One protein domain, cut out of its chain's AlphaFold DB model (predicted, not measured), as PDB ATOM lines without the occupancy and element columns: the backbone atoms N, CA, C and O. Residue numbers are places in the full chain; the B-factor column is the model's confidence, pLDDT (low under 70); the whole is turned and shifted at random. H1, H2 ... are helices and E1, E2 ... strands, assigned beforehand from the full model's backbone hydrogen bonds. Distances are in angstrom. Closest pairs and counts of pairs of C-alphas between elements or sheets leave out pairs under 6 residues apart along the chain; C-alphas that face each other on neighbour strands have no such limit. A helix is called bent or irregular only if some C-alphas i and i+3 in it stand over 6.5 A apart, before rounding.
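What this domain is: This is residues 139 to 257 of the 652 residues of an uncharacterized protein of Lasius niger (UniProt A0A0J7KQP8). A helical hairpin of two long helices, H1 and H2, forms the body, and a third long helix, H4, runs roughly alongside H2 across a gap, the end of H4 at residues 251 to 257 sticking out free. Where H1 ends and H2 begins, a small two-stranded hairpin, E1 and E2, packs on the pair, and the short helix H3 lies close by H1 and H2. The printed part has 119 residues, with four named helices and two named strands in the order H1 H2 H3 E1 E2 H4; the sheet, E1 - E2, is antiparallel, and the class is mostly helix. The whole is compact, with a radius of gyration of the C-alphas of 15.3 A and spans of 45 by 34 by 24 A.

How they stand to each other: H1, residues 139 to 163, and H2, residues 170 to 188, form a helical hairpin. They touch, H1 with its residues 145 to 153 alone, and the closest C-alphas are those of Ala 149 and Cys 180, 5.3 A apart. They run opposite ways at a tilt of 38 degrees, only just steep. H3, residues 200 to 207, is close to H1 but not clearly touching, with the C-alphas of Cys 154 and Leu 204 closest at 7.8 A. E1, residues 212 to 217, and E2, residues 220 to 225, form an antiparallel hairpin, with N 215 and O 222 at 2.9 A and N 222 and O 215 at 2.8 A, within hydrogen-bond range. The closest C-alphas of H1 and E2 are those of Ile 162 and Pro 225, 5.9 A apart; those of H2 and E2 are Tyr 170 and Leu 222, 5.1 A apart. Residues 168 to 169 make a short antiparallel pairing with residues 222 to 223 of E2. H4, residues 233 to 257, is close to H2 but not clearly touching, with the C-alphas of Phe 172 and Asp 243 closest at 8.0 A. H4 and H2 run the same way at a shallow tilt of 20 degrees. H4 and H1 are apart. Every O i to N i+4 pair is within hydrogen-bond range in H2, H3 and H4, and 20 of 21 in H1.

Where its parts are: H1 begins at C-alpha 139, (131.477, -171.301, 299.614), and is 34.4 A long. It is neither bent nor irregular, but only just: C-alphas 159 and 162 are 6.1 A apart. H2 is 27.9 A long, beginning at C-alpha 170, (157.013, -164.967, 292.636). H3, E1 and E2 are shorter. H4 is 36.1 A long and ends at C-alpha 257, (154.687, -176.189, 314.655).

The domain as a whole: The two C-alphas farthest apart are those of Trp 139 and Asn 234, 45.6 A. The printed part has no cut, and the link from H2 to H3, 11 residues, is long. The mean pLDDT of the printed part is 81.5; residues 188 to 198, 228 to 231 and 233 are under 70.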
ATOM      1  N   TRP A 139     130.943-172.078 300.732       79.19
ATOM      2  CA  TRP A 139     131.477-171.301 299.614       79.19
ATOM      3  C   TRP A 139     131.747-169.838 299.992       79.19
ATOM      4  O   TRP A 139     132.804-169.308 299.655       79.19
ATOM      5  N   HIS A 140     130.829-169.189 300.720       78.62
ATOM      6  CA  HIS A 140     131.018-167.806 301.169       78.62
ATOM      7  C   HIS A 140     132.193-167.708 302.140       78.62
ATOM      8  O   HIS A 140     133.007-166.800 302.005       78.62
ATOM      9  N   LYS A 141     132.319-168.673 303.062       76.94
ATOM     10  CA  LYS A 141     133.456-168.756 303.988       76.94
ATOM     11  C   LYS A 141     134.772-168.901 303.221       76.94
ATOM     12  O   LYS A 141     135.650-168.060 303.379       76.94
ATOM     13  N   LYS A 142     134.869-169.869 302.299       78.56
ATOM     14  CA  LYS A 142     136.060-170.065 301.451       78.56
ATOM     15  C   LYS A 142     136.411-168.808 300.657       78.56
ATOM     16  O   LYS A 142     137.555-168.370 300.668       78.56
ATOM     17  N   ARG A 143     135.437-168.188 299.987       82.31
ATOM     18  CA  ARG A 143     135.663-166.960 299.213       82.31
ATOM     19  C   ARG A 143     136.194-165.827 300.089       82.31
ATOM     20  O   ARG A 143     137.139-165.154 299.684       82.31
ATOM     21  N   ASP A 144     135.594-165.616 301.257       83.12
ATOM     22  CA  ASP A 144     136.006-164.565 302.186       83.12
ATOM     23  C   ASP A 144     137.455-164.820 302.672       83.12
ATOM     24  O   ASP A 144     138.266-163.898 302.670       83.12
ATOM     25  N   MET A 145     137.837-166.076 302.936       83.44
ATOM     26  CA  MET A 145     139.215-166.468 303.294       83.44
ATOM     27  C   MET A 145     140.216-166.217 302.159       83.44
ATOM     28  O   MET A 145     141.263-165.607 302.368       83.44
ATOM     29  N   HIS A 146     139.874-166.606 300.926       86.69
ATOM     30  CA  HIS A 146     140.686-166.290 299.745       86.69
ATOM     31  C   HIS A 146     140.806-164.780 299.510       86.69
ATOM     32  O   HIS A 146     141.827-164.332 298.985       86.69
ATOM     33  N   SER A 147     139.797-163.989 299.892       86.75
ATOM     34  CA  SER A 147     139.865-162.528 299.839       86.75
ATOM     35  C   SER A 147     140.836-161.964 300.873       86.75
ATOM     36  O   SER A 147     141.589-161.056 300.535       86.75
ATOM     37  N   ILE A 148     140.848-162.496 302.098       86.25
ATOM     38  CA  ILE A 148     141.781-162.084 303.159       86.25
ATOM     39  C   ILE A 148     143.222-162.360 302.724       86.25
ATOM     40  O   ILE A 148     144.028-161.432 302.660       86.25
ATOM     41  N   ALA A 149     143.517-163.598 302.315       88.00
ATOM     42  CA  ALA A 149     144.852-163.979 301.857       88.00
ATOM     43  C   ALA A 149     145.314-163.162 300.643       88.00
ATOM     44  O   ALA A 149     146.469-162.755 300.553       88.00
ATOM     45  N   TYR A 150     144.404-162.869 299.709       90.38
ATOM     46  CA  TYR A 150     144.724-162.043 298.547       90.38
ATOM     47  C   TYR A 150     145.035-160.591 298.934       90.38
ATOM     48  O   TYR A 150     145.986-160.003 298.418       90.38
ATOM     49  N   ASN A 151     144.265-160.015 299.860       90.69
ATOM     50  CA  ASN A 151     144.480-158.653 300.341       90.69
ATOM     51  C   ASN A 151     145.822-158.506 301.070       90.69
ATOM     52  O   ASN A 151     146.484-157.482 300.898       90.69
ATOM     53  N   GLU A 152     146.256-159.528 301.811       91.31
ATOM     54  CA  GLU A 152     147.573-159.557 302.458       91.31
ATOM     55  C   GLU A 152     148.704-159.481 301.421       91.31
ATOM     56  O   GLU A 152     149.594-158.630 301.513       91.31
ATOM     57  N   VAL A 153     148.618-160.287 300.354       91.50
ATOM     58  CA  VAL A 153     149.578-160.241 299.236       91.50
ATOM     59  C   VAL A 153     149.579-158.873 298.556       91.50
ATOM     60  O   VAL A 153     150.643-158.306 298.301       91.50
ATOM     61  N   CYS A 154     148.403-158.299 298.301       91.31
ATOM     62  CA  CYS A 154     148.282-156.967 297.715       91.31
ATOM     63  C   CYS A 154     148.897-155.876 298.608       91.31
ATOM     64  O   CYS A 154     149.584-154.984 298.106       91.31
ATOM     65  N   SER A 155     148.681-155.941 299.922       92.00
ATOM     66  CA  SER A 155     149.270-155.019 300.899       92.00
ATOM     67  C   SER A 155     150.800-155.099 300.882       92.00
ATOM     68  O   SER A 155     151.487-154.076 300.781       92.00
ATOM     69  N   PHE A 156     151.346-156.319 300.866       91.94
ATOM     70  CA  PHE A 156     152.782-156.553 300.756       91.94
ATOM     71  C   PHE A 156     153.373-155.975 299.463       91.94
ATOM     72  O   PHE A 156     154.420-155.322 299.511       91.94
ATOM     73  N   ILE A 157     152.719-156.196 298.317       90.88
ATOM     74  CA  ILE A 157     153.171-155.694 297.010       90.88
ATOM     75  C   ILE A 157     153.180-154.167 296.993       90.88
ATOM     76  O   ILE A 157     154.193-153.586 296.607       90.88
ATOM     77  N   ASN A 158     152.109-153.515 297.454       91.31
ATOM     78  CA  ASN A 158     152.071-152.054 297.558       91.31
ATOM     79  C   ASN A 158     153.258-151.538 298.383       91.31
ATOM     80  O   ASN A 158     154.074-150.768 297.886       91.31
ATOM     81  N   LYS A 159     153.434-152.065 299.599       90.38
ATOM     82  CA  LYS A 159     154.459-151.587 300.532       90.38
ATOM     83  C   LYS A 159     155.894-151.873 300.087       90.38
ATOM     84  O   LYS A 159     156.790-151.077 300.356       90.38
ATOM     85  N   ASN A 160     156.165-153.043 299.514       87.44
ATOM     86  CA  ASN A 160     157.543-153.489 299.281       87.44
ATOM     87  C   ASN A 160     157.955-153.439 297.810       87.44
ATOM     88  O   ASN A 160     159.081-153.035 297.519       87.44
ATOM     89  N   VAL A 161     157.066-153.813 296.889       87.44
ATOM     90  CA  VAL A 161     157.364-153.749 295.453       87.44
ATOM     91  C   VAL A 161     157.164-152.326 294.957       87.44
ATOM     92  O   VAL A 161     158.078-151.767 294.373       87.44
ATOM     93  N   ILE A 162     156.017-151.703 295.222       86.50
ATOM     94  CA  ILE A 162     155.692-150.393 294.643       86.50
ATOM     95  C   ILE A 162     156.394-149.265 295.413       86.50
ATOM     96  O   ILE A 162     157.219-148.562 294.830       86.50
ATOM     97  N   ASP A 163     156.144-149.131 296.719       86.31
ATOM     98  CA  ASP A 163     156.648-147.998 297.509       86.31
ATOM     99  C   ASP A 163     158.171-148.060 297.700       86.31
ATOM    100  O   ASP A 163     158.887-147.090 297.453       86.31
ATOM    101  N   LYS A 164     158.691-149.225 298.111       85.25
ATOM    102  CA  LYS A 164     160.133-149.430 298.345       85.25
ATOM    103  C   LYS A 164     160.920-149.815 297.091       85.25
ATOM    104  O   LYS A 164     162.137-149.967 297.185       85.25
ATOM    105  N   LYS A 165     160.257-150.003 295.944       85.06
ATOM    106  CA  LYS A 165     160.877-150.382 294.660       85.06
ATOM    107  C   LYS A 165     161.749-151.647 294.721       85.06
ATOM    108  O   LYS A 165     162.768-151.729 294.038       85.06
ATOM    109  N   ARG A 166     161.379-152.641 295.540       82.69
ATOM    110  CA  ARG A 166     162.123-153.911 295.671       82.69
ATOM    111  C   ARG A 166     161.551-154.994 294.759       82.69
ATOM    112  O   ARG A 166     160.381-154.961 294.390       82.69
ATOM    113  N   CYS A 167     162.387-155.968 294.416       85.75
ATOM    114  CA  CYS A 167     161.970-157.161 293.685       85.75
ATOM    115  C   CYS A 167     161.835-158.345 294.648       85.75
ATOM    116  O   CYS A 167     162.470-158.351 295.698       85.75
ATOM    117  N   TYR A 168     161.013-159.330 294.297       85.19
ATOM    118  CA  TYR A 168     160.841-160.565 295.070       85.19
ATOM    119  C   TYR A 168     160.589-161.739 294.128       85.19
ATOM    120  O   TYR A 168     160.031-161.556 293.045       85.19
ATOM    121  N   PHE A 169     160.953-162.953 294.540       86.94
ATOM    122  CA  PHE A 169     160.555-164.153 293.807       86.94
ATOM    123  C   PHE A 169     159.037-164.324 293.847       86.94
ATOM    124  O   PHE A 169     158.398-164.136 294.881       86.94
ATOM    125  N   TYR A 170     158.448-164.715 292.723       86.94
ATOM    126  CA  TYR A 170     157.013-164.967 292.636       86.94
ATOM    127  C   TYR A 170     156.585-166.117 293.564       86.94
ATOM    128  O   TYR A 170     155.589-165.988 294.271       86.94
ATOM    129  N   ASN A 171     157.408-167.168 293.679       84.69
ATOM    130  CA  ASN A 171     157.173-168.283 294.605       84.69
ATOM    131  C   ASN A 171     157.040-167.832 296.069       84.69
ATOM    132  O   ASN A 171     156.316-168.456 296.841       84.69
ATOM    133  N   PHE A 172     157.721-166.751 296.469       83.81
ATOM    134  CA  PHE A 172     157.573-166.195 297.814       83.81
ATOM    135  C   PHE A 172     156.159-165.638 298.032       83.81
ATOM    136  O   PHE A 172     155.560-165.871 299.080       83.81
ATOM    137  N   LEU A 173     155.594-164.955 297.031       87.56
ATOM    138  CA  LEU A 173     154.225-164.439 297.092       87.56
ATOM    139  C   LEU A 173     153.187-165.565 297.057       87.56
ATOM    140  O   LEU A 173     152.194-165.487 297.776       87.56
ATOM    141  N   GLU A 174     153.427-166.619 296.270       85.62
ATOM    142  CA  GLU A 174     152.583-167.818 296.286       85.62
ATOM    143  C   GLU A 174     152.581-168.477 297.660       85.62
ATOM    144  O   GLU A 174     151.512-168.766 298.192       85.62
ATOM    145  N   LYS A 175     153.759-168.644 298.268       82.88
ATOM    146  CA  LYS A 175     153.873-169.236 299.599       82.88
ATOM    147  C   LYS A 175     153.189-168.379 300.663       82.88
ATOM    148  O   LYS A 175     152.443-168.896 301.483       82.88
ATOM    149  N   MET A 176     153.368-167.060 300.611       84.62
ATOM    150  CA  MET A 176     152.682-166.130 301.510       84.62
ATOM    151  C   MET A 176     151.152-166.222 301.374       84.62
ATOM    152  O   MET A 176     150.438-166.201 302.376       84.62
ATOM    153  N   TYR A 177     150.648-166.371 300.146       87.25
ATOM    154  CA  TYR A 177     149.228-166.582 299.883       87.25
ATOM    155  C   TYR A 177     148.721-167.902 300.476       87.25
ATOM    156  O   TYR A 177     147.704-167.911 301.175       87.25
ATOM    157  N   THR A 178     149.427-169.009 300.227       84.69
ATOM    158  CA  THR A 178     149.042-170.328 300.742       84.69
ATOM    159  C   THR A 178     149.132-170.396 302.261       84.69
ATOM    160  O   THR A 178     148.223-170.927 302.881       84.69
ATOM    161  N   ASP A 179     150.160-169.806 302.874       80.88
ATOM    162  CA  ASP A 179     150.342-169.805 304.330       80.88
ATOM    163  C   ASP A 179     149.224-169.018 305.030       80.88
ATOM    164  O   ASP A 179     148.695-169.462 306.051       80.88
ATOM    165  N   CYS A 180     148.829-167.869 304.468       83.88
ATOM    166  CA  CYS A 180     147.707-167.086 304.983       83.88
ATOM    167  C   CYS A 180     146.390-167.866 304.872       83.88
ATOM    168  O   CYS A 180     145.619-167.914 305.829       83.88
ATOM    169  N   LEU A 181     146.160-168.551 303.746       83.50
ATOM    170  CA  LEU A 181     145.008-169.438 303.601       83.50
ATOM    171  C   LEU A 181     145.015-170.550 304.651       83.50
ATOM    172  O   LEU A 181     144.014-170.720 305.340       83.50
ATOM    173  N   THR A 182     146.121-171.283 304.797       80.56
ATOM    174  CA  THR A 182     146.239-172.391 305.756       80.56
ATOM    175  C   THR A 182     145.914-171.935 307.176       80.56
ATOM    176  O   THR A 182     145.144-172.601 307.860       80.56
ATOM    177  N   GLN A 183     146.403-170.763 307.597       78.44
ATOM    178  CA  GLN A 183     146.090-170.201 308.917       78.44
ATOM    179  C   GLN A 183     144.597-169.907 309.107       78.44
ATOM    180  O   GLN A 183     144.043-170.192 310.169       78.44
ATOM    181  N   GLU A 184     143.926-169.352 308.097       80.25
ATOM    182  CA  GLU A 184     142.482-169.119 308.168       80.25
ATOM    183  C   GLU A 184     141.698-170.443 308.175       80.25
ATOM    184  O   GLU A 184     140.719-170.577 308.907       80.25
ATOM    185  N   TYR A 185     142.136-171.448 307.409       76.69
ATOM    186  CA  TYR A 185     141.523-172.784 307.382       76.69
ATOM    187  C   TYR A 185     141.657-173.509 308.729       76.69
ATOM    188  O   TYR A 185     140.666-174.049 309.231       76.69
ATOM    189  N   GLU A 186     142.835-173.444 309.359       73.62
ATOM    190  CA  GLU A 186     143.081-173.956 310.714       73.62
ATOM    191  C   GLU A 186     142.164-173.294 311.753       73.62
ATOM    192  O   GLU A 186     141.592-173.989 312.589       73.62
ATOM    193  N   ARG A 187     141.961-171.968 311.684       72.62
ATOM    194  CA  ARG A 187     141.077-171.233 312.612       72.62
ATOM    195  C   ARG A 187     139.635-171.737 312.613       72.62
ATOM    196  O   ARG A 187     138.962-171.630 313.632       72.62
ATOM    197  N   ILE A 188     139.157-172.255 311.483       69.88
ATOM    198  CA  ILE A 188     137.770-172.718 311.306       69.88
ATOM    199  C   ILE A 188     137.678-174.256 311.404       69.88
ATOM    200  O   ILE A 188     136.588-174.819 311.346       69.88
ATOM    201  N   GLY A 189     138.804-174.958 311.591       61.16
ATOM    202  CA  GLY A 189     138.843-176.419 311.711       61.16
ATOM    203  C   GLY A 189     138.575-177.164 310.399       61.16
ATOM    204  O   GLY A 189     138.179-178.327 310.420       61.16
ATOM    205  N   ILE A 190     138.766-176.511 309.247       62.69
ATOM    206  CA  ILE A 190     138.574-177.125 307.929       62.69
ATOM    207  C   ILE A 190     139.947-177.537 307.395       62.69
ATOM    208  O   ILE A 190     140.728-176.687 306.976       62.69
ATOM    209  N   PHE A 191     140.241-178.838 307.368       48.59
ATOM    210  CA  PHE A 191     141.455-179.338 306.723       48.59
ATOM    211  C   PHE A 191     141.301-179.253 305.200       48.59
ATOM    212  O   PHE A 191     140.420-179.884 304.612       48.59
ATOM    213  N   SER A 192     142.146-178.460 304.550       51.72
ATOM    214  CA  SER A 192     142.227-178.377 303.095       51.72
ATOM    215  C   SER A 192     143.602-178.870 302.661       51.72
ATOM    216  O   SER A 192     144.607-178.402 303.186       51.72
ATOM    217  N   GLY A 193     143.649-179.791 301.693       56.47
ATOM    218  CA  GLY A 193     144.891-180.194 301.026       56.47
ATOM    219  C   GLY A 193     145.542-179.044 300.242       56.47
ATOM    220  O   GLY A 193     145.171-177.882 300.405       56.47
ATOM    221  N   VAL A 194     146.496-179.371 299.361       51.81
ATOM    222  CA  VAL A 194     147.240-178.399 298.535       51.81
ATOM    223  C   VAL A 194     146.278-177.433 297.829       51.81
ATOM    224  O   VAL A 194     145.545-177.818 296.917       51.81
ATOM    225  N   LEU A 195     146.267-176.176 298.276       60.50
ATOM    226  CA  LEU A 195     145.404-175.123 297.749       60.50
ATOM    227  C   LEU A 195     146.028-174.539 296.470       60.50
ATOM    228  O   LEU A 195     147.159-174.054 296.524       60.50
ATOM    229  N   PRO A 196     145.329-174.556 295.320       58.25
ATOM    230  CA  PRO A 196     145.892-174.056 294.067       58.25
ATOM    231  C   PRO A 196     146.099-172.532 294.079       58.25
ATOM    232  O   PRO A 196     145.161-171.775 294.329       58.25
ATOM    233  N   SER A 197     147.304-172.073 293.719       64.69
ATOM    234  CA  SER A 197     147.643-170.663 293.443       64.69
ATOM    235  C   SER A 197     147.475-170.276 291.966       64.69
ATOM    236  O   SER A 197     147.834-169.168 291.578       64.69
ATOM    237  N   CYS A 198     146.919-171.159 291.127       66.12
ATOM    238  CA  CYS A 198     146.973-171.073 289.658       66.12
ATOM    239  C   CYS A 198     146.381-169.797 289.036       66.12
ATOM    240  O   CYS A 198     146.702-169.478 287.897       66.12
ATOM    241  N   HIS A 199     145.552-169.051 289.769       79.31
ATOM    242  CA  HIS A 199     144.976-167.780 289.316       79.31
ATOM    243  C   HIS A 199     145.597-166.544 289.983       79.31
ATOM    244  O   HIS A 199     145.151-165.427 289.725       79.31
ATOM    245  N   LEU A 200     146.585-166.710 290.870       84.31
ATOM    246  CA  LEU A 200     147.190-165.598 291.603       84.31
ATOM    247  C   LEU A 200     147.934-164.652 290.653       84.31
ATOM    248  O   LEU A 200     147.774-163.441 290.773       84.31
ATOM    249  N   GLU A 201     148.670-165.194 289.682       86.06
ATOM    250  CA  GLU A 201     149.452-164.429 288.702       86.06
ATOM    251  C   GLU A 201     148.569-163.476 287.896       86.06
ATOM    252  O   GLU A 201     148.746-162.257 287.959       86.06
ATOM    253  N   ASP A 202     147.549-164.021 287.225       85.56
ATOM    254  CA  ASP A 202     146.600-163.248 286.421       85.56
ATOM    255  C   ASP A 202     145.881-162.199 287.267       85.56
ATOM    256  O   ASP A 202     145.694-161.052 286.857       85.56
ATOM    257  N   LYS A 203     145.493-162.562 288.493       87.00
ATOM    258  CA  LYS A 203     144.776-161.660 289.393       87.00
ATOM    259  C   LYS A 203     145.666-160.508 289.859       87.00
ATOM    260  O   LYS A 203     145.190-159.376 289.952       87.00
ATOM    261  N   LEU A 204     146.946-160.765 290.134       89.06
ATOM    262  CA  LEU A 204     147.932-159.739 290.481       89.06
ATOM    263  C   LEU A 204     148.232-158.814 289.298       89.06
ATOM    264  O   LEU A 204     148.220-157.599 289.483       89.06
ATOM    265  N   LEU A 205     148.431-159.358 288.094       87.44
ATOM    266  CA  LEU A 205     148.650-158.559 286.883       87.44
ATOM    267  C   LEU A 205     147.441-157.671 286.557       87.44
ATOM    268  O   LEU A 205     147.618-156.501 286.223       87.44
ATOM    269  N   ASN A 206     146.219-158.183 286.738       88.12
ATOM    270  CA  ASN A 206     144.990-157.406 286.559       88.12
ATOM    271  C   ASN A 206     144.838-156.298 287.614       88.12
ATOM    272  O   ASN A 206     144.468-155.173 287.284       88.12
ATOM    273  N   THR A 207     145.139-156.592 288.881       89.31
ATOM    274  CA  THR A 207     144.972-155.634 289.992       89.31
ATOM    275  C   THR A 207     146.031-154.532 289.982       89.31
ATOM    276  O   THR A 207     145.728-153.370 290.253       89.31
ATOM    277  N   PHE A 208     147.273-154.871 289.638       88.62
ATOM    278  CA  PHE A 208     148.418-153.958 289.624       88.62
ATOM    279  C   PHE A 208     148.861-153.600 288.205       88.62
ATOM    280  O   PHE A 208     150.054-153.413 287.953       88.62
ATOM    281  N   ASN A 209     147.900-153.497 287.287       85.25
ATOM    282  CA  ASN A 209     148.140-153.189 285.884       85.25
ATOM    283  C   ASN A 209     149.111-152.000 285.724       85.25
ATOM    284  O   ASN A 209     148.898-150.938 286.310       85.25
ATOM    285  N   GLN A 210     150.198-152.203 284.975       84.38
ATOM    286  CA  GLN A 210     151.290-151.237 284.751       84.38
ATOM    287  C   GLN A 210     151.986-150.681 286.012       84.38
ATOM    288  O   GLN A 210     152.768-149.736 285.924       84.38
ATOM    289  N   LYS A 211     151.756-151.260 287.196       85.88
ATOM    290  CA  LYS A 211     152.471-150.921 288.442       85.88
ATOM    291  C   LYS A 211     153.537-151.952 288.785       85.88
ATOM    292  O   LYS A 211     154.601-151.592 289.289       85.88
ATOM    293  N   ILE A 212     153.286-153.215 288.453       90.69
ATOM    294  CA  ILE A 212     154.247-154.313 288.584       90.69
ATOM    295  C   ILE A 212     154.446-155.020 287.243       90.69
ATOM    296  O   ILE A 212     153.596-154.955 286.358       90.69
ATOM    297  N   ALA A 213     155.563-155.724 287.109       88.38
ATOM    298  CA  ALA A 213     155.829-156.662 286.032       88.38
ATOM    299  C   ALA A 213     156.333-157.982 286.623       88.38
ATOM    300  O   ALA A 213     157.159-157.977 287.539       88.38
ATOM    301  N   ILE A 214     155.848-159.100 286.083       88.38
ATOM    302  CA  ILE A 214     156.341-160.439 286.412       88.38
ATOM    303  C   ILE A 214     157.240-160.881 285.260       88.38
ATOM    304  O   ILE A 214     156.792-160.960 284.118       88.38
ATOM    305  N   ILE A 215     158.520-161.104 285.546       86.81
ATOM    306  CA  ILE A 215     159.526-161.504 284.555       86.81
ATOM    307  C   ILE A 215     160.153-162.835 284.949       86.81
ATOM    308  O   ILE A 215     160.227-163.167 286.128       86.81
ATOM    309  N   THR A 216     160.648-163.579 283.966       85.12
ATOM    310  CA  THR A 216     161.395-164.816 284.209       85.12
ATOM    311  C   THR A 216     162.882-164.552 284.001       85.12
ATOM    312  O   THR A 216     163.287-164.163 282.909       85.12
ATOM    313  N   MET A 217     163.702-164.787 285.026       75.50
ATOM    314  CA  MET A 217     165.168-164.767 284.943       75.50
ATOM    315  C   MET A 217     165.713-166.074 285.522       75.50
ATOM    316  O   MET A 217     165.222-166.541 286.543       75.50
ATOM    317  N   ASN A 218     166.689-166.705 284.863       75.94
ATOM    318  CA  ASN A 218     167.306-167.966 285.315       75.94
ATOM    319  C   ASN A 218     166.299-169.075 285.694       75.94
ATOM    320  O   ASN A 218     166.483-169.792 286.673       75.94
ATOM    321  N   LYS A 219     165.222-169.229 284.903       80.62
ATOM    322  CA  LYS A 219     164.105-170.174 285.141       80.62
ATOM    323  C   LYS A 219     163.270-169.895 286.403       80.62
ATOM    324  O   LYS A 219     162.440-170.723 286.765       80.62
ATOM    325  N   GLN A 220     163.439-168.742 287.046       80.88
ATOM    326  CA  GLN A 220     162.651-168.313 288.200       80.88
ATOM    327  C   GLN A 220     161.823-167.070 287.858       80.88
ATOM    328  O   GLN A 220     162.290-166.164 287.166       80.88
ATOM    329  N   LYS A 221     160.575-167.029 288.333       88.44
ATOM    330  CA  LYS A 221     159.692-165.868 288.170       88.44
ATOM    331  C   LYS A 221     159.969-164.836 289.265       88.44
ATOM    332  O   LYS A 221     160.067-165.184 290.442       88.44
ATOM    333  N   LEU A 222     160.043-163.568 288.882       87.31
ATOM    334  CA  LEU A 222     160.307-162.419 289.744       87.31
ATOM    335  C   LEU A 222     159.213-161.376 289.558       87.31
ATOM    336  O   LEU A 222     158.831-161.073 288.430       87.31
ATOM    337  N   VAL A 223     158.766-160.784 290.658       88.50
ATOM    338  CA  VAL A 223     157.878-159.623 290.659       88.50
ATOM    339  C   VAL A 223     158.712-158.377 290.902       88.50
ATOM    340  O   VAL A 223     159.428-158.288 291.903       88.50
ATOM    341  N   LYS A 224     158.618-157.415 289.985       87.75
ATOM    342  CA  LYS A 224     159.339-156.142 290.038       87.75
ATOM    343  C   LYS A 224     158.410-154.949 289.781       87.75
ATOM    344  O   LYS A 224     157.332-155.136 289.213       87.75
ATOM    345  N   PRO A 225     158.819-153.718 290.127       88.00
ATOM    346  CA  PRO A 225     158.118-152.512 289.694       88.00
ATOM    347  C   PRO A 225     158.099-152.408 288.165       88.00
ATOM    348  O   PRO A 225     159.075-152.768 287.500       88.00
ATOM    349  N   TYR A 226     157.007-151.888 287.603       83.00
ATOM    350  CA  TYR A 226     156.862-151.744 286.150       83.00
ATOM    351  C   TYR A 226     157.893-150.766 285.560       83.00
ATOM    352  O   TYR A 226     158.499-151.049 284.528       83.00
ATOM    353  N   ALA A 227     158.158-149.655 286.254       75.88
ATOM    354  CA  ALA A 227     159.138-148.650 285.851       75.88
ATOM    355  C   ALA A 227     160.384-148.662 286.760       75.88
ATOM    356  O   ALA A 227     160.269-148.570 287.983       75.88
ATOM    357  N   GLY A 228     161.579-148.685 286.158       63.34
ATOM    358  CA  GLY A 228     162.792-148.150 286.795       63.34
ATOM    359  C   GLY A 228     163.699-149.098 287.587       63.34
ATOM    360  O   GLY A 228     164.541-148.596 288.321       63.34
ATOM    361  N   VAL A 229     163.595-150.425 287.443       63.56
ATOM    362  CA  VAL A 229     164.592-151.351 288.024       63.56
ATOM    363  C   VAL A 229     165.290-152.147 286.920       63.56
ATOM    364  O   VAL A 229     164.702-153.052 286.319       63.56
ATOM    365  N   LEU A 230     166.545-151.773 286.646       62.31
ATOM    366  CA  LEU A 230     167.522-152.582 285.915       62.31
ATOM    367  C   LEU A 230     168.133-153.557 286.924       62.31
ATOM    368  O   LEU A 230     168.937-153.146 287.751       62.31
ATOM    369  N   LEU A 231     167.706-154.819 286.884       68.12
ATOM    370  CA  LEU A 231     168.295-155.872 287.709       68.12
ATOM    371  C   LEU A 231     169.648-156.265 287.115       68.12
ATOM    372  O   LEU A 231     169.703-156.691 285.962       68.12
ATOM    373  N   GLN A 232     170.717-156.111 287.892       70.12
ATOM    374  CA  GLN A 232     172.038-156.649 287.563       70.12
ATOM    375  C   GLN A 232     172.240-158.007 288.252       70.12
ATOM    376  O   GLN A 232     171.555-158.324 289.225       70.12
ATOM    377  N   ASP A 233     173.215-158.799 287.803       68.81
ATOM    378  CA  ASP A 233     173.493-160.126 288.382       68.81
ATOM    379  C   ASP A 233     173.779-160.071 289.897       68.81
ATOM    380  O   ASP A 233     173.376-160.954 290.654       68.81
ATOM    381  N   ASN A 234     174.388-158.980 290.377       72.31
ATOM    382  CA  ASN A 234     174.617-158.748 291.807       72.31
ATOM    383  C   ASN A 234     173.318-158.558 292.616       72.31
ATOM    384  O   ASN A 234     173.256-158.973 293.777       72.31
ATOM    385  N   ASP A 235     172.278-157.960 292.025       74.12
ATOM    386  CA  ASP A 235     170.973-157.805 292.675       74.12
ATOM    387  C   ASP A 235     170.275-159.158 292.818       74.12
ATOM    388  O   ASP A 235     169.629-159.422 293.835       74.12
ATOM    389  N   LEU A 236     170.465-160.041 291.831       75.12
ATOM    390  CA  LEU A 236     169.952-161.406 291.855       75.12
ATOM    391  C   LEU A 236     170.592-162.221 292.988       75.12
ATOM    392  O   LEU A 236     169.876-162.827 293.777       75.12
ATOM    393  N   ILE A 237     171.918-162.145 293.154       77.50
ATOM    394  CA  ILE A 237     172.637-162.817 294.254       77.50
ATOM    395  C   ILE A 237     172.148-162.321 295.622       77.50
ATOM    396  O   ILE A 237     172.032-163.090 296.580       77.50
ATOM    397  N   LYS A 238     171.867-161.019 295.749       81.00
ATOM    398  CA  LYS A 238     171.332-160.450 296.990       81.00
ATOM    399  C   LYS A 238     169.919-160.961 297.278       81.00
ATOM    400  O   LYS A 238     169.643-161.347 298.413       81.00
ATOM    401  N   LEU A 239     169.059-161.001 296.262       79.75
ATOM    402  CA  LEU A 239     167.711-161.567 296.347       79.75
ATOM    403  C   LEU A 239     167.737-163.047 296.731       79.75
ATOM    404  O   LEU A 239     166.987-163.458 297.611       79.75
ATOM    405  N   GLU A 240     168.634-163.830 296.135       79.50
ATOM    406  CA  GLU A 240     168.821-165.245 296.462       79.50
ATOM    407  C   GLU A 240     169.241-165.442 297.922       79.50
ATOM    408  O   GLU A 240     168.706-166.313 298.604       79.50
ATOM    409  N   LYS A 241     170.150-164.611 298.447       81.81
ATOM    410  CA  LYS A 241     170.534-164.660 299.868       81.81
ATOM    411  C   LYS A 241     169.366-164.320 300.795       81.81
ATOM    412  O   LYS A 241     169.161-165.027 301.781       81.81
ATOM    413  N   GLU A 242     168.609-163.264 300.494       81.50
ATOM    414  CA  GLU A 242     167.412-162.882 301.263       81.50
ATOM    415  C   GLU A 242     166.361-164.012 301.248       81.50
ATOM    416  O   GLU A 242     165.791-164.347 302.289       81.50
ATOM    417  N   ASP A 243     166.169-164.662 300.099       80.00
ATOM    418  CA  ASP A 243     165.266-165.802 299.927       80.00
ATOM    419  C   ASP A 243     165.721-167.058 300.686       80.00
ATOM    420  O   ASP A 243     164.899-167.711 301.331       80.00
ATOM    421  N   ILE A 244     167.018-167.387 300.684       84.38
ATOM    422  CA  ILE A 244     167.563-168.513 301.462       84.38
ATOM    423  C   ILE A 244     167.280-168.320 302.952       84.38
ATOM    424  O   ILE A 244     166.834-169.258 303.614       84.38
ATOM    425  N   VAL A 245     167.493-167.111 303.480       86.75
ATOM    426  CA  VAL A 245     167.216-166.801 304.891       86.75
ATOM    427  C   VAL A 245     165.723-166.937 305.192       86.75
ATOM    428  O   VAL A 245     165.356-167.577 306.177       86.75
ATOM    429  N   ALA A 246     164.854-166.400 304.331       80.75
ATOM    430  CA  ALA A 246     163.407-166.515 304.495       80.75
ATOM    431  C   ALA A 246     162.934-167.979 304.446       80.75
ATOM    432  O   ALA A 246     162.148-168.410 305.290       80.75
ATOM    433  N   ARG A 247     163.448-168.776 303.502       82.50
ATOM    434  CA  ARG A 247     163.137-170.207 303.402       82.50
ATOM    435  C   ARG A 247     163.626-170.987 304.615       82.50
ATOM    436  O   ARG A 247     162.853-171.779 305.143       82.50
ATOM    437  N   ALA A 248     164.851-170.741 305.077       88.50
ATOM    438  CA  ALA A 248     165.383-171.372 306.282       88.50
ATOM    439  C   ALA A 248     164.507-171.064 307.507       88.50
ATOM    440  O   ALA A 248     164.143-171.977 308.242       88.50
ATOM    441  N   ALA A 249     164.089-169.806 307.680       90.75
ATOM    442  CA  ALA A 249     163.194-169.413 308.767       90.75
ATOM    443  C   ALA A 249     161.832-170.125 308.695       90.75
ATOM    444  O   ALA A 249     161.331-170.587 309.718       90.75
ATOM    445  N   LEU A 250     161.242-170.257 307.501       86.38
ATOM    446  CA  LEU A 250     159.971-170.969 307.320       86.38
ATOM    447  C   LEU A 250     160.097-172.474 307.579       86.38
ATOM    448  O   LEU A 250     159.182-173.054 308.150       86.38
ATOM    449  N   ILE A 251     161.218-173.091 307.196       89.50
ATOM    450  CA  ILE A 251     161.506-174.501 307.486       89.50
ATOM    451  C   ILE A 251     161.601-174.723 309.001       89.50
ATOM    452  O   ILE A 251     160.922-175.592 309.535       89.50
ATOM    453  N   LEU A 252     162.382-173.898 309.708       93.94
ATOM    454  CA  LEU A 252     162.504-173.993 311.167       93.94
ATOM    455  C   LEU A 252     161.173-173.719 311.874       93.94
ATOM    456  O   LEU A 252     160.859-174.362 312.869       93.94
ATOM    457  N   ARG A 253     160.373-172.777 311.364       92.31
ATOM    458  CA  ARG A 253     159.048-172.479 311.916       92.31
ATOM    459  C   ARG A 253     158.096-173.664 311.782       92.31
ATOM    460  O   ARG A 253     157.320-173.897 312.703       92.31
ATOM    461  N   GLU A 254     158.127-174.360 310.650       88.75
ATOM    462  CA  GLU A 254     157.288-175.538 310.432       88.75
ATOM    463  C   GLU A 254     157.681-176.672 311.378       88.75
ATOM    464  O   GLU A 254     156.810-177.209 312.051       88.75
ATOM    465  N   GLU A 255     158.984-176.920 311.543       92.62
ATOM    466  CA  GLU A 255     159.514-177.906 312.495       92.62
ATOM    467  C   GLU A 255     159.002-177.670 313.929       92.62
ATOM    468  O   GLU A 255     158.624-178.601 314.630       92.62
ATOM    469  N   ILE A 256     158.932-176.408 314.370       93.44
ATOM    470  CA  ILE A 256     158.400-176.046 315.697       93.44
ATOM    471  C   ILE A 256     156.878-176.215 315.768       93.44
ATOM    472  O   ILE A 256     156.326-176.430 316.842       93.44
ATOM    473  N   ARG A 257     156.153-176.059 314.658       89.00
ATOM    474  CA  ARG A 257     154.687-176.189 314.655       89.00
ATOM    475  C   ARG A 257     154.231-177.636 314.654       89.00
ATOM    476  O   ARG A 257     153.167-177.910 315.203       89.00
TER     477      ARG A 257